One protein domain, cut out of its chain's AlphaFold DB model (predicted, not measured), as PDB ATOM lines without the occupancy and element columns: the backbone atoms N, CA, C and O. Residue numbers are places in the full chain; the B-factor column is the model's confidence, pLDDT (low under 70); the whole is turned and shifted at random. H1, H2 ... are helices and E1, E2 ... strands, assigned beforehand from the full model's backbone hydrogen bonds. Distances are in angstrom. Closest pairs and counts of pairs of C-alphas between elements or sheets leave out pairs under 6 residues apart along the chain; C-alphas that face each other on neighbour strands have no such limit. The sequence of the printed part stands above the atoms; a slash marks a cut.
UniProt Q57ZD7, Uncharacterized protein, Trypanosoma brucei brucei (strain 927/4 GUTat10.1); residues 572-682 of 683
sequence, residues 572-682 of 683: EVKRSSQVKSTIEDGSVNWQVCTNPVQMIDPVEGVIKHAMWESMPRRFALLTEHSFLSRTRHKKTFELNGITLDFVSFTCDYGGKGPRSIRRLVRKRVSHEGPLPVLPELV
ATOM      1  N   GLU A 572     139.602  99.707 203.010       89.59
ATOM      2  CA  GLU A 572     138.965  98.472 202.548       89.59
ATOM      3  C   GLU A 572     138.634  97.523 203.711       89.59
ATOM      4  O   GLU A 572     137.520  97.000 203.799       89.59
ATOM      5  N   VAL A 573     139.567  97.332 204.650       92.52
ATOM      6  CA  VAL A 573     139.350  96.512 205.854       92.52
ATOM      7  C   VAL A 573     138.287  97.143 206.750       92.52
ATOM      8  O   VAL A 573     137.385  96.443 207.218       92.52
ATOM      9  N   LYS A 574     138.340  98.464 206.955       90.62
ATOM     10  CA  LYS A 574     137.340  99.207 207.734       90.62
ATOM     11  C   LYS A 574     135.945  99.068 207.119       90.62
ATOM     12  O   LYS A 574     135.000  98.732 207.829       90.62
ATOM     13  N   ARG A 575     135.826  99.249 205.800       92.54
ATOM     14  CA  ARG A 575     134.575  99.068 205.052       92.54
ATOM     15  C   ARG A 575     134.068  97.637 205.170       92.54
ATOM     16  O   ARG A 575     132.914  97.432 205.521       92.54
ATOM     17  N   SER A 576     134.927  96.643 204.955       93.32
ATOM     18  CA  SER A 576     134.571  95.227 205.106       93.32
ATOM     19  C   SER A 576     134.066  94.901 206.514       93.32
ATOM     20  O   SER A 576     133.089  94.170 206.669       93.32
ATOM     21  N   SER A 577     134.688  95.478 207.547       94.38
ATOM     22  CA  SER A 577     134.242  95.337 208.935       94.38
ATOM     23  C   SER A 577     132.876  95.988 209.169       94.38
ATOM     24  O   SER A 577     132.009  95.353 209.769       94.38
ATOM     25  N   GLN A 578     132.649  97.197 208.648       92.84
ATOM     26  CA  GLN A 578     131.361  97.893 208.734       92.84
ATOM     27  C   GLN A 578     130.246  97.124 208.014       92.84
ATOM     28  O   GLN A 578     129.172  96.932 208.577       92.84
ATOM     29  N   VAL A 579     130.502  96.636 206.798       94.98
ATOM     30  CA  VAL A 579     129.569  95.807 206.015       94.98
ATOM     31  C   VAL A 579     129.196  94.550 206.788       94.98
ATOM     32  O   VAL A 579     128.025  94.190 206.881       94.98
ATOM     33  N   LYS A 580     130.202  93.877 207.355       94.47
ATOM     34  CA  LYS A 580     129.979  92.660 208.121       94.47
ATOM     35  C   LYS A 580     129.117  92.946 209.344       94.47
ATOM     36  O   LYS A 580     128.134  92.244 209.530       94.47
ATOM     37  N   SER A 581     129.438  93.986 210.119       93.38
ATOM     38  CA  SER A 581     128.617  94.384 211.267       93.38
ATOM     39  C   SER A 581     127.181  94.645 210.827       93.38
ATOM     40  O   SER A 581     126.290  93.930 211.259       93.38
ATOM     41  N   THR A 582     126.986  95.575 209.889       93.39
ATOM     42  CA  THR A 582     125.661  96.096 209.516       93.39
ATOM     43  C   THR A 582     124.733  95.072 208.853       93.39
ATOM     44  O   THR A 582     123.512  95.155 208.970       93.39
ATOM     45  N   ILE A 583     125.281  94.088 208.137       94.72
ATOM     46  CA  ILE A 583     124.482  93.004 207.545       94.72
ATOM     47  C   ILE A 583     124.216  91.889 208.565       94.72
ATOM     48  O   ILE A 583     123.148  91.278 208.540       94.72
ATOM     49  N   GLU A 584     125.173  91.586 209.449       91.76
ATOM     50  CA  GLU A 584     125.032  90.504 210.435       91.76
ATOM     51  C   GLU A 584     124.155  90.896 211.624       91.76
ATOM     52  O   GLU A 584     123.393  90.060 212.107       91.76
ATOM     53  N   ASP A 585     124.215  92.154 212.060       91.12
ATOM     54  CA  ASP A 585     123.335  92.717 213.089       91.12
ATOM     55  C   ASP A 585     121.915  93.026 212.567       91.12
ATOM     56  O   ASP A 585     121.010  93.331 213.348       91.12
ATOM     57  N   GLY A 586     121.701  92.918 211.250       88.69
ATOM     58  CA  GLY A 586     120.421  93.165 210.588       88.69
ATOM     59  C   GLY A 586     120.006  94.639 210.549       88.69
ATOM     60  O   GLY A 586     118.847  94.933 210.236       88.69
ATOM     61  N   SER A 587     120.914  95.571 210.859       92.09
ATOM     62  CA  SER A 587     120.672  97.008 210.694       92.09
ATOM     63  C   SER A 587     120.443  97.355 209.226       92.09
ATOM     64  O   SER A 587     119.530  98.127 208.927       92.09
ATOM     65  N   VAL A 588     121.184  96.722 208.312       95.52
ATOM     66  CA  VAL A 588     121.017  96.840 206.864       95.52
ATOM     67  C   VAL A 588     120.485  95.534 206.284       95.52
ATOM     68  O   VAL A 588     121.027  94.455 206.512       95.52
ATOM     69  N   ASN A 589     119.432  95.630 205.470       95.61
ATOM     70  CA  ASN A 589     118.914  94.505 204.697       95.61
ATOM     71  C   ASN A 589     118.757  94.892 203.226       95.61
ATOM     72  O   ASN A 589     118.003  95.808 202.887       95.61
ATOM     73  N   TRP A 590     119.440  94.165 202.351       96.60
ATOM     74  CA  TRP A 590     119.256  94.281 200.912       96.60
ATOM     75  C   TRP A 590     118.146  93.353 200.449       96.60
ATOM     76  O   TRP A 590     118.135  92.169 200.782       96.60
ATOM     77  N   GLN A 591     117.239  93.882 199.638       95.85
ATOM     78  CA  GLN A 591     116.156  93.116 199.040       95.85
ATOM     79  C   GLN A 591     116.197  93.213 197.519       95.85
ATOM     80  O   GLN A 591     116.595  94.235 196.960       95.85
ATOM     81  N   VAL A 592     115.772  92.140 196.860       93.99
ATOM     82  CA  VAL A 592     115.587  92.068 195.410       93.99
ATOM     83  C   VAL A 592     114.099  91.947 195.103       93.99
ATOM     84  O   VAL A 592     113.367  91.226 195.783       93.99
ATOM     85  N   CYS A 593     113.649  92.670 194.084       93.13
ATOM     86  CA  CYS A 593     112.296  92.551 193.568       93.13
ATOM     87  C   CYS A 593     112.168  91.211 192.834       93.13
ATOM     88  O   CYS A 593     112.855  90.978 191.834       93.13
ATOM     89  N   THR A 594     111.309  90.319 193.327       89.08
ATOM     90  CA  THR A 594     111.030  89.036 192.664       89.08
ATOM     91  C   THR A 594     109.865  89.145 191.701       89.08
ATOM     92  O   THR A 594     109.978  88.645 190.586       89.08
ATOM     93  N   ASN A 595     108.823  89.893 192.075       87.34
ATOM     94  CA  ASN A 595     107.693  90.212 191.206       87.34
ATOM     95  C   ASN A 595     107.433  91.728 191.226       87.34
ATOM     96  O   ASN A 595     107.176  92.261 192.308       87.34
ATOM     97  N   PRO A 596     107.494  92.433 190.079       83.94
ATOM     98  CA  PRO A 596     107.180  93.859 190.013       83.94
ATOM     99  C   PRO A 596     105.686  94.113 190.253       83.94
ATOM    100  O   PRO A 596     104.886  93.178 190.322       83.94
ATOM    101  N   VAL A 597     105.318  95.390 190.373       82.41
ATOM    102  CA  VAL A 597     103.915  95.813 190.475       82.41
ATOM    103  C   VAL A 597     103.139  95.305 189.257       82.41
ATOM    104  O   VAL A 597     103.632  95.386 188.133       82.41
ATOM    105  N   GLN A 598     101.939  94.770 189.479       80.87
ATOM    106  CA  GLN A 598     101.059  94.253 188.427       80.87
ATOM    107  C   GLN A 598      99.649  94.807 188.614       80.87
ATOM    108  O   GLN A 598      99.139  94.817 189.731       80.87
ATOM    109  N   MET A 599      99.004  95.232 187.532       74.12
ATOM    110  CA  MET A 599      97.568  95.507 187.533       74.12
ATOM    111  C   MET A 599      96.840  94.165 187.435       74.12
ATOM    112  O   MET A 599      97.033  93.438 186.462       74.12
ATOM    113  N   ILE A 600      96.088  93.790 188.473       78.95
ATOM    114  CA  ILE A 600      95.333  92.525 188.478       78.95
ATOM    115  C   ILE A 600      94.071  92.694 187.636       78.95
ATOM    116  O   ILE A 600      93.768  91.838 186.809       78.95
ATOM    117  N   ASP A 601      93.374  93.812 187.838       73.72
ATOM    118  CA  ASP A 601      92.161  94.166 187.115       73.72
ATOM    119  C   ASP A 601      92.292  95.593 186.555       73.72
ATOM    120  O   ASP A 601      92.287  96.558 187.329       73.72
ATOM    121  N   PRO A 602      92.442  95.752 185.227       70.89
ATOM    122  CA  PRO A 602      92.521  97.062 184.590       70.89
ATOM    123  C   PRO A 602      91.235  97.885 184.651       70.89
ATOM    124  O   PRO A 602      91.293  99.097 184.467       70.89
ATOM    125  N   VAL A 603      90.082  97.245 184.862       72.33
ATOM    126  CA  VAL A 603      88.779  97.914 184.911       72.33
ATOM    127  C   VAL A 603      88.523  98.473 186.308       72.33
ATOM    128  O   VAL A 603      88.054  99.602 186.428       72.33
ATOM    129  N   GLU A 604      88.876  97.725 187.357       71.61
ATOM    130  CA  GLU A 604      88.705  98.163 188.753       71.61
ATOM    131  C   GLU A 604      89.912  98.931 189.321       71.61
ATOM    132  O   GLU A 604      89.829  99.518 190.398       71.61
ATOM    133  N   GLY A 605      91.052  98.938 188.623       70.60
ATOM    134  CA  GLY A 605      92.264  99.622 189.082       70.60
ATOM    135  C   GLY A 605      92.962  98.924 190.256       70.60
ATOM    136  O   GLY A 605      93.726  99.554 190.987       70.60
ATOM    137  N   VAL A 606      92.731  97.621 190.453       76.03
ATOM    138  CA  VAL A 606      93.340  96.857 191.553       76.03
ATOM    139  C   VAL A 606      94.810  96.567 191.248       76.03
ATOM    140  O   VAL A 606      95.148  95.829 190.315       76.03
ATOM    141  N   ILE A 607      95.702  97.120 192.072       76.41
ATOM    142  CA  ILE A 607      97.156  96.997 191.928       76.41
ATOM    143  C   ILE A 607      97.708  95.960 192.916       76.41
ATOM    144  O   ILE A 607      97.554  96.078 194.130       76.41
ATOM    145  N   LYS A 608      98.444  94.970 192.403       81.74
ATOM    146  CA  LYS A 608      99.318  94.104 193.198       81.74
ATOM    147  C   LYS A 608     100.651  94.801 193.430       81.74
ATOM    148  O   LYS A 608     101.395  95.041 192.480       81.74
ATOM    149  N   HIS A 609     100.978  95.084 194.687       83.02
ATOM    150  CA  HIS A 609     102.272  95.665 195.048       83.02
ATOM    151  C   HIS A 609     103.447  94.742 194.693       83.02
ATOM    152  O   HIS A 609     103.316  93.515 194.660       83.02
ATOM    153  N   ALA A 610     104.615  95.345 194.461       86.99
ATOM    154  CA  ALA A 610     105.842  94.606 194.200       86.99
ATOM    155  C   ALA A 610     106.217  93.711 195.391       86.99
ATOM    156  O   ALA A 610     106.140  94.125 196.550       86.99
ATOM    157  N   MET A 611     106.662  92.490 195.093       90.93
ATOM    158  CA  MET A 611     107.178  91.556 196.089       90.93
ATOM    159  C   MET A 611     108.694  91.659 196.194       90.93
ATOM    160  O   MET A 611     109.415  91.611 195.194       90.93
ATOM    161  N   TRP A 612     109.160  91.762 197.435       93.46
ATOM    162  CA  TRP A 612     110.559  91.957 197.783       93.46
ATOM    163  C   TRP A 612     111.040  90.824 198.679       93.46
ATOM    164  O   TRP A 612     110.452  90.569 199.730       93.46
ATOM    165  N   GLU A 613     112.142  90.191 198.297       94.26
ATOM    166  CA  GLU A 613     112.775  89.125 199.075       94.26
ATOM    167  C   GLU A 613     114.170  89.549 199.522       94.26
ATOM    168  O   GLU A 613     114.890  90.230 198.789       94.26
ATOM    169  N   SER A 614     114.568  89.144 200.729       94.76
ATOM    170  CA  SER A 614     115.918  89.396 201.234       94.76
ATOM    171  C   SER A 614     116.953  88.711 200.349       94.76
ATOM    172  O   SER A 614     116.853  87.526 200.028       94.76
ATOM    173  N   MET A 615     117.977  89.465 199.967       93.05
ATOM    174  CA  MET A 615     119.074  88.955 199.164       93.05
ATOM    175  C   MET A 615     119.863  87.923 199.992       93.05
ATOM    176  O   MET A 615     120.121  88.165 201.174       93.05
ATOM    177  N   PRO A 616     120.287  86.779 199.414       91.51
ATOM    178  CA  PRO A 616     121.109  85.817 200.142       91.51
ATOM    179  C   PRO A 616     122.346  86.491 200.741       91.51
ATOM    180  O   PRO A 616     123.005  87.281 200.062       91.51
ATOM    181  N   ARG A 617     122.705  86.152 201.987       92.47
ATOM    182  CA  ARG A 617     123.743  86.852 202.775       92.47
ATOM    183  C   ARG A 617     125.052  87.092 202.017       92.47
ATOM    184  O   ARG A 617     125.606  88.181 202.093       92.47
ATOM    185  N   ARG A 618     125.524  86.108 201.239       91.21
ATOM    186  CA  ARG A 618     126.728  86.248 200.398       91.21
ATOM    187  C   ARG A 618     126.623  87.424 199.418       91.21
ATOM    188  O   ARG A 618     127.585  88.168 199.267       91.21
ATOM    189  N   PHE A 619     125.479  87.584 198.754       92.20
ATOM    190  CA  PHE A 619     125.245  88.679 197.812       92.20
ATOM    191  C   PHE A 619     124.931  89.990 198.531       92.20
ATOM    192  O   PHE A 619     125.384  91.031 198.073       92.20
ATOM    193  N   ALA A 620     124.245  89.949 199.678       94.51
ATOM    194  CA  ALA A 620     123.999  91.137 200.494       94.51
ATOM    195  C   ALA A 620     125.311  91.790 200.970       94.51
ATOM    196  O   ALA A 620     125.468  93.000 200.838       94.51
ATOM    197  N   LEU A 621     126.286  90.990 201.428       95.09
ATOM    198  CA  LEU A 621     127.620  91.474 201.815       95.09
ATOM    199  C   LEU A 621     128.362  92.119 200.633       95.09
ATOM    200  O   LEU A 621     128.896  93.216 200.764       95.09
ATOM    201  N   LEU A 622     128.366  91.471 199.461       94.38
ATOM    202  CA  LEU A 622     128.983  92.036 198.252       94.38
ATOM    203  C   LEU A 622     128.284  93.325 197.801       94.38
ATOM    204  O   LEU A 622     128.949  94.263 197.361       94.38
ATOM    205  N   THR A 623     126.958  93.375 197.924       95.57
ATOM    206  CA  THR A 623     126.148  94.531 197.533       95.57
ATOM    207  C   THR A 623     126.413  95.717 198.444       95.57
ATOM    208  O   THR A 623     126.722  96.789 197.935       95.57
ATOM    209  N   GLU A 624     126.392  95.535 199.766       96.14
ATOM    210  CA  GLU A 624     126.689  96.622 200.707       96.14
ATOM    211  C   GLU A 624     128.136  97.105 200.569       96.14
ATOM    212  O   GLU A 624     128.382  98.306 200.530       96.14
ATOM    213  N   HIS A 625     129.097  96.196 200.387       95.51
ATOM    214  CA  HIS A 625     130.485  96.584 200.139       95.51
ATOM    215  C   HIS A 625     130.640  97.418 198.857       95.51
ATOM    216  O   HIS A 625     131.321  98.444 198.836       95.51
ATOM    217  N   SER A 626     129.982  96.998 197.775       95.63
ATOM    218  CA  SER A 626     129.996  97.728 196.503       95.63
ATOM    219  C   SER A 626     129.289  99.080 196.627       95.63
ATOM    220  O   SER A 626     129.765 100.082 196.104       95.63
ATOM    221  N   PHE A 627     128.191  99.130 197.380       96.05
ATOM    222  CA  PHE A 627     127.451 100.355 197.654       96.05
ATOM    223  C   PHE A 627     128.294 101.369 198.438       96.05
ATOM    224  O   PHE A 627     128.340 102.533 198.058       96.05
ATOM    225  N   LEU A 628     129.017 100.937 199.475       94.82
ATOM    226  CA  LEU A 628     129.902 101.802 200.268       94.82
ATOM    227  C   LEU A 628     131.227 102.147 199.562       94.82
ATOM    228  O   LEU A 628     131.973 102.998 200.038       94.82
ATOM    229  N   SER A 629     131.540 101.486 198.444       93.93
ATOM    230  CA  SER A 629     132.729 101.766 197.624       93.93
ATOM    231  C   SER A 629     132.419 102.575 196.357       93.93
ATOM    232  O   SER A 629     133.295 102.785 195.512       93.93
ATOM    233  N   ARG A 630     131.164 103.013 196.190       94.64
ATOM    234  CA  ARG A 630     130.739 103.794 195.028       94.64
ATOM    235  C   ARG A 630     131.276 105.219 195.087       94.64
ATOM    236  O   ARG A 630     131.401 105.818 196.148       94.64
ATOM    237  N   THR A 631     131.530 105.772 193.912       91.87
ATOM    238  CA  THR A 631     131.924 107.173 193.725       91.87
ATOM    239  C   THR A 631     131.002 107.828 192.703       91.87
ATOM    240  O   THR A 631     130.196 107.153 192.051       91.87
ATOM    241  N   ARG A 632     131.146 109.139 192.481       87.85
ATOM    242  CA  ARG A 632     130.400 109.850 191.426       87.85
ATOM    243  C   ARG A 632     130.656 109.272 190.028       87.85
ATOM    244  O   ARG A 632     129.815 109.424 189.139       87.85
ATOM    245  N   HIS A 633     131.789 108.590 189.836       85.41
ATOM    246  CA  HIS A 633     132.213 108.013 188.556       85.41
ATOM    247  C   HIS A 633     132.093 106.487 188.479       85.41
ATOM    248  O   HIS A 633     131.926 105.955 187.383       85.41
ATOM    249  N   LYS A 634     132.174 105.774 189.609       93.06
ATOM    250  CA  LYS A 634     132.092 104.310 189.666       93.06
ATOM    251  C   LYS A 634     130.845 103.882 190.432       93.06
ATOM    252  O   LYS A 634     130.818 103.921 191.659       93.06
ATOM    253  N   LYS A 635     129.824 103.460 189.685       94.19
ATOM    254  CA  LYS A 635     128.518 103.032 190.221       94.19
ATOM    255  C   LYS A 635     128.088 101.637 189.782       94.19
ATOM    256  O   LYS A 635     127.132 101.101 190.331       94.19
ATOM    257  N   THR A 636     128.801 101.060 188.823       95.50
ATOM    258  CA  THR A 636     128.549  99.718 188.308       95.50
ATOM    259  C   THR A 636     129.700  98.811 188.725       95.50
ATOM    260  O   THR A 636     130.868  99.208 188.649       95.50
ATOM    261  N   PHE A 637     129.373  97.614 189.200       95.61
ATOM    262  CA  PHE A 637     130.323  96.652 189.743       95.61
ATOM    263  C   PHE A 637     130.012  95.257 189.205       95.61
ATOM    264  O   PHE A 637     128.874  94.808 189.267       95.61
ATOM    265  N   GLU A 638     131.039  94.555 188.738       93.17
ATOM    266  CA  GLU A 638     130.968  93.145 188.355       93.17
ATOM    267  C   GLU A 638     131.885  92.359 189.290       93.17
ATOM    268  O   GLU A 638     133.105  92.525 189.270       93.17
ATOM    269  N   LEU A 639     131.299  91.554 190.176       89.78
ATOM    270  CA  LEU A 639     132.025  90.866 191.244       89.78
ATOM    271  C   LEU A 639     131.458  89.464 191.421       89.78
ATOM    272  O   LEU A 639     130.266  89.311 191.630       89.78
ATOM    273  N   ASN A 640     132.290  88.420 191.395       85.46
ATOM    274  CA  ASN A 640     131.869  87.044 191.712       85.46
ATOM    275  C   ASN A 640     130.598  86.560 190.970       85.46
ATOM    276  O   ASN A 640     129.790  85.828 191.546       85.46
ATOM    277  N   GLY A 641     130.410  86.970 189.711       83.25
ATOM    278  CA  GLY A 641     129.249  86.591 188.896       83.25
ATOM    279  C   GLY A 641     127.942  87.321 189.236       83.25
ATOM    280  O   GLY A 641     126.891  86.903 188.752       83.25
ATOM    281  N   ILE A 642     127.989  88.379 190.057       90.72
ATOM    282  CA  ILE A 642     126.907  89.359 190.195       90.72
ATOM    283  C   ILE A 642     127.307  90.670 189.512       90.72
ATOM    284  O   ILE A 642     128.427  91.154 189.683       90.72
ATOM    285  N   THR A 643     126.373  91.244 188.761       93.79
ATOM    286  CA  THR A 643     126.463  92.613 188.246       93.79
ATOM    287  C   THR A 643     125.568  93.499 189.098       93.79
ATOM    288  O   THR A 643     124.396  93.184 189.294       93.79
ATOM    289  N   LEU A 644     126.113  94.587 189.627       95.49
ATOM    290  CA  LEU A 644     125.410  95.580 190.431       95.49
ATOM    291  C   LEU A 644     125.469  96.918 189.709       95.49
ATOM    292  O   LEU A 644     126.556  97.384 189.377       95.49
ATOM    293  N   ASP A 645     124.320  97.551 189.513       95.16
ATOM    294  CA  ASP A 645     124.226  98.896 188.959       95.16
ATOM    295  C   ASP A 645     123.490  99.806 189.943       95.16
ATOM    296  O   ASP A 645     122.274  99.727 190.093       95.16
ATOM    297  N   PHE A 646     124.223 100.692 190.620       95.30
ATOM    298  CA  PHE A 646     123.653 101.678 191.545       95.30
ATOM    299  C   PHE A 646     123.201 102.973 190.859       95.30
ATOM    300  O   PHE A 646     122.781 103.908 191.538       95.30
ATOM    301  N   VAL A 647     123.284 103.070 189.528       91.27
ATOM    302  CA  VAL A 647     122.620 104.143 188.771       91.27
ATOM    303  C   VAL A 647     121.125 103.861 188.712       91.27
ATOM    304  O   VAL A 647     120.326 104.728 189.053       91.27
ATOM    305  N   SER A 648     120.754 102.640 188.322       91.44
ATOM    306  CA  SER A 648     119.365 102.170 188.286       91.44
ATOM    307  C   SER A 648     118.955 101.370 189.521       91.44
ATOM    308  O   SER A 648     117.807 100.949 189.597       91.44
ATOM    309  N   PHE A 649     119.866 101.134 190.470       94.54
ATOM    310  CA  PHE A 649     119.660 100.225 191.606       94.54
ATOM    311  C   PHE A 649     119.091  98.874 191.147       94.54
ATOM    312  O   PHE A 649     118.009  98.448 191.555       94.54
ATOM    313  N   THR A 650     119.841  98.193 190.282       94.26
ATOM    314  CA  THR A 650     119.528  96.852 189.780       94.26
ATOM    315  C   THR A 650     120.662  95.872 190.079       94.26
ATOM    316  O   THR A 650     121.823  96.256 190.233       94.26
ATOM    317  N   CYS A 651     120.331  94.583 190.170       93.45
ATOM    318  CA  CYS A 651     121.303  93.500 190.236       93.45
ATOM    319  C   CYS A 651     120.989  92.391 189.228       93.45
ATOM    320  O   CYS A 651     119.827  92.079 188.977       93.45
ATOM    321  N   ASP A 652     122.023  91.753 188.692       91.20
ATOM    322  CA  ASP A 652     121.913  90.505 187.941       91.20
ATOM    323  C   ASP A 652     122.808  89.463 188.599       91.20
ATOM    324  O   ASP A 652     124.032  89.586 188.602       91.20
ATOM    325  N   TYR A 653     122.186  88.446 189.187       83.22
ATOM    326  CA  TYR A 653     122.876  87.251 189.647       83.22
ATOM    327  C   TYR A 653     122.137  86.011 189.147       83.22
ATOM    328  O   TYR A 653     120.910  85.908 189.250       83.22
ATOM    329  N   GLY A 654     122.906  85.050 188.629       71.32
ATOM    330  CA  GLY A 654     122.389  83.773 188.131       71.32
ATOM    331  C   GLY A 654     121.826  83.802 186.704       71.32
ATOM    332  O   GLY A 654     121.082  82.889 186.358       71.32
ATOM    333  N   GLY A 655     122.145  84.822 185.896       72.45
ATOM    334  CA  GLY A 655     121.796  84.875 184.469       72.45
ATOM    335  C   GLY A 655     120.300  85.037 184.185       72.45
ATOM    336  O   GLY A 655     119.838  84.686 183.102       72.45
ATOM    337  N   LYS A 656     119.531  85.534 185.160       73.53
ATOM    338  CA  LYS A 656     118.079  85.764 185.039       73.53
ATOM    339  C   LYS A 656     117.737  87.181 184.566       73.53
ATOM    340  O   LYS A 656     116.560  87.520 184.483       73.53
ATOM    341  N   GLY A 657     118.753  87.985 184.262       83.30
ATOM    342  CA  GLY A 657     118.607  89.380 183.882       83.30
ATOM    343  C   GLY A 657     118.534  90.325 185.087       83.30
ATOM    344  O   GLY A 657     118.431  89.885 186.241       83.30
ATOM    345  N   PRO A 658     118.595  91.640 184.821       89.00
ATOM    346  CA  PRO A 658     118.623  92.664 185.854       89.00
ATOM    347  C   PRO A 658     117.281  92.755 186.587       89.00
ATOM    348  O   PRO A 658     116.218  92.836 185.974       89.00
ATOM    349  N   ARG A 659     117.336  92.791 187.918       91.00
ATOM    350  CA  ARG A 659     116.192  92.966 188.821       91.00
ATOM    351  C   ARG A 659     116.406  94.186 189.704       91.00
ATOM    352  O   ARG A 659     117.528  94.417 190.149       91.00
ATOM    353  N   SER A 660     115.350  94.948 189.986       93.62
ATOM    354  CA  SER A 660     115.424  96.090 190.906       93.62
ATOM    355  C   SER A 660     115.789  95.625 192.317       93.62
ATOM    356  O   SER A 660     115.312  94.590 192.790       93.62
ATOM    357  N   ILE A 661     116.635  96.395 192.993       95.57
ATOM    358  CA  ILE A 661     117.035  96.164 194.380       95.57
ATOM    359  C   ILE A 661     116.676  97.367 195.243       95.57
ATOM    360  O   ILE A 661     116.560  98.495 194.762       95.57
ATOM    361  N   ARG A 662     116.528  97.122 196.544       95.87
ATOM    362  CA  ARG A 662     116.373  98.178 197.543       95.87
ATOM    363  C   ARG A 662     117.183  97.892 198.797       95.87
ATOM    364  O   ARG A 662     117.394  96.735 199.165       95.87
ATOM    365  N   ARG A 663     117.611  98.962 199.462       96.34
ATOM    366  CA  ARG A 663     118.384  98.951 200.705       96.34
ATOM    367  C   ARG A 663     117.516  99.425 201.856       96.34
ATOM    368  O   ARG A 663     117.120 100.594 201.881       96.34
ATOM    369  N   LEU A 664     117.276  98.561 202.834       95.62
ATOM    370  CA  LEU A 664     116.579  98.914 204.064       95.62
ATOM    371  C   LEU A 664     117.588  99.189 205.175       95.62
ATOM    372  O   LEU A 664     118.539  98.430 205.328       95.62
ATOM    373  N   VAL A 665     117.337 100.228 205.970       94.83
ATOM    374  CA  VAL A 665     118.051 100.516 207.221       94.83
ATOM    375  C   VAL A 665     117.034 100.519 208.352       94.83
ATOM    376  O   VAL A 665     116.058 101.268 208.291       94.83
ATOM    377  N   ARG A 666     117.197  99.644 209.351       89.42
ATOM    378  CA  ARG A 666     116.255  99.476 210.478       89.42
ATOM    379  C   ARG A 666     114.787  99.392 210.010       89.42
ATOM    380  O   ARG A 666     113.900 100.002 210.597       89.42
ATOM    381  N   LYS A 667     114.540  98.625 208.934       89.09
ATOM    382  CA  LYS A 667     113.240  98.412 208.248       89.09
ATOM    383  C   LYS A 667     112.720  99.561 207.369       89.09
ATOM    384  O   LYS A 667     111.691  99.388 206.726       89.09
ATOM    385  N   ARG A 668     113.408 100.701 207.287       91.39
ATOM    386  CA  ARG A 668     113.014 101.827 206.423       91.39
ATOM    387  C   ARG A 668     113.761 101.772 205.095       91.39
ATOM    388  O   ARG A 668     114.958 101.494 205.077       91.39
ATOM    389  N   VAL A 669     113.079 102.046 203.986       91.57
ATOM    390  CA  VAL A 669     113.707 102.059 202.656       91.57
ATOM    391  C   VAL A 669     114.594 103.296 202.520       91.57
ATOM    392  O   VAL A 669     114.116 104.426 202.503       91.57
ATOM    393  N   SER A 670     115.904 103.077 202.414       92.61
ATOM    394  CA  SER A 670     116.878 104.148 202.181       92.61
ATOM    395  C   SER A 670     117.105 104.392 200.693       92.61
ATOM    396  O   SER A 670     117.154 105.538 200.273       92.61
ATOM    397  N   HIS A 671     117.216 103.338 199.888       92.99
ATOM    398  CA  HIS A 671     117.459 103.434 198.450       92.99
ATOM    399  C   HIS A 671     116.645 102.364 197.739       92.99
ATOM    400  O   HIS A 671     116.560 101.245 198.240       92.99
ATOM    401  N   GLU A 672     116.075 102.690 196.587       91.04
ATOM    402  CA  GLU A 672     115.224 101.785 195.821       91.04
ATOM    403  C   GLU A 672     115.372 102.081 194.329       91.04
ATOM    404  O   GLU A 672     115.377 103.243 193.918       91.04
ATOM    405  N   GLY A 673     115.537 101.026 193.531       86.64
ATOM    406  CA  GLY A 673     115.488 101.132 192.078       86.64
ATOM    407  C   GLY A 673     114.063 101.323 191.578       86.64
ATOM    408  O   GLY A 673     113.134 100.791 192.187       86.64
ATOM    409  N   PRO A 674     113.872 102.049 190.463       79.43
ATOM    410  CA  PRO A 674     112.555 102.233 189.890       79.43
ATOM    411  C   PRO A 674     111.922 100.869 189.612       79.43
ATOM    412  O   PRO A 674     112.554  99.945 189.083       79.43
ATOM    413  N   LEU A 675     110.656 100.748 189.995       76.54
ATOM    414  CA  LEU A 675     109.822  99.628 189.597       76.54
ATOM    415  C   LEU A 675     109.369  99.861 188.146       76.54
ATOM    416  O   LEU A 675     109.166 101.015 187.756       76.54
ATOM    417  N   PRO A 676     109.225  98.803 187.330       67.95
ATOM    418  CA  PRO A 676     108.675  98.933 185.986       67.95
ATOM    419  C   PRO A 676     107.338  99.680 186.040       67.95
ATOM    420  O   PRO A 676     106.445  99.290 186.793       67.95
ATOM    421  N   VAL A 677     107.217 100.765 185.273       62.29
ATOM    422  CA  VAL A 677     105.963 101.520 185.189       62.29
ATOM    423  C   VAL A 677     104.947 100.658 184.446       62.29
ATOM    424  O   VAL A 677     105.244 100.178 183.350       62.29
ATOM    425  N   LEU A 678     103.769 100.459 185.042       62.71
ATOM    426  CA  LEU A 678     102.651  99.771 184.400       62.71
ATOM    427  C   LEU A 678     102.299 100.513 183.099       62.71
ATOM    428  O   LEU A 678     101.952 101.696 183.173       62.71
ATOM    429  N   PRO A 679     102.406  99.881 181.912       62.78
ATOM    430  CA  PRO A 679     102.075 100.519 180.636       62.78
ATOM    431  C   PRO A 679     100.672 101.136 180.613       62.78
ATOM    432  O   PRO A 679     100.426 102.102 179.893       62.78
ATOM    433  N   GLU A 680      99.763 100.580 181.409       62.66
ATOM    434  CA  GLU A 680      98.380 101.013 181.563       62.66
ATOM    435  C   GLU A 680      98.244 102.370 182.279       62.66
ATOM    436  O   GLU A 680      97.246 103.046 182.067       62.66
ATOM    437  N   LEU A 681      99.242 102.798 183.066       53.84
ATOM    438  CA  LEU A 681      99.253 104.086 183.783       53.84
ATOM    439  C   LEU A 681      99.906 105.238 182.993       53.84
ATOM    440  O   LEU A 681      99.912 106.372 183.464       53.84
ATOM    441  N   VAL A 682     100.511 104.959 181.831       53.65
ATOM    442  CA  VAL A 682     101.255 105.954 181.020       53.65
ATOM    443  C   VAL A 682     100.430 106.472 179.827       53.65
ATOM    444  O   VAL A 682     100.895 107.335 179.082       53.65
TER     445      VAL A 682
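What this domain is: This is residues 572 to 682 of the 683 residues of an uncharacterized protein of Trypanosoma brucei brucei (strain 927/4 GUTat10.1) (UniProt Q57ZD7). A strongly twisted, branched sheet of seven strands curls round helix H2, while H1 packs on H2 and only grazes the sheet. From this body the thin hairpin E2 and E3 reaches out as an arm, continuing E1 and E4, and the tail after E9 runs toward the same end. The printed part has 111 residues, with two named helices and nine named strands in the order H1 E1 E2 E3 E4 H2 E5 E6 E7 E8 E9; the class is mixed, and neighbour strands are antiparallel. The whole is only just compact, close to loose, with a radius of gyration of the C-alphas of 15.4 A and spans of 55 by 27 by 26 A, the arm and H1 making the opposite ends of the length.

How they stand to each other: In the branched sheet, E8, residues 659 to 665, has three neighbours. E1, residues 588 to 595, lies on one side of it, with N 591 and O 662 2.9 A apart. On the other side lie E7, residues 650 to 653, with N 651 and O 659 at 2.8 A, and E9, residues 668 to 672, with N 663 and O 671 at 2.8 A. The edge strand E4, residues 611 to 614, lies beside E1, with N 592 and O 613 at 2.9 A. E6, residues 642 to 645, has E7 on one side, with N 643 and O 652 at 2.9 A, and the edge strand E5, residues 636 to 639, on the other side, with N 637 and O 644 at 2.8 A. E5 E6 E7 E8 E9 form a meander, each strand the antiparallel neighbour of the one before. H2, residues 617 to 628, is on the sheet; its closest C-alphas to E1 are Ala 620 and Trp 590, 5.7 A. H1, residues 572 to 584, touches H2, closest at the C-alphas of Val 579 and His 625, 6.0 A, at a steep tilt of 49 degrees, opposite ways. In both helices every O i to N i+4 pair is within hydrogen-bond range. E1 runs on into E2, residues 598 to 601, at 46 degrees; E2 forms a hairpin with E3, residues 606 to 608, with N 600 and O 606 at 2.9 A.

Where its parts are: E1 is 21.6 A long, E8 20.0 A, H1 17.9 A and H2 16.4 A. H1 begins at C-alpha 572 (138.965, 98.472, 202.548), and E9 ends at C-alpha 672 (115.224, 101.785, 195.821).

The domain as a whole: The C-alphas farthest apart, Val 573 and Val 603, are 54.8 A apart. The printed part has no cut and no long link. Its mean pLDDT is 87.7; residues 676 to 682 are under 70.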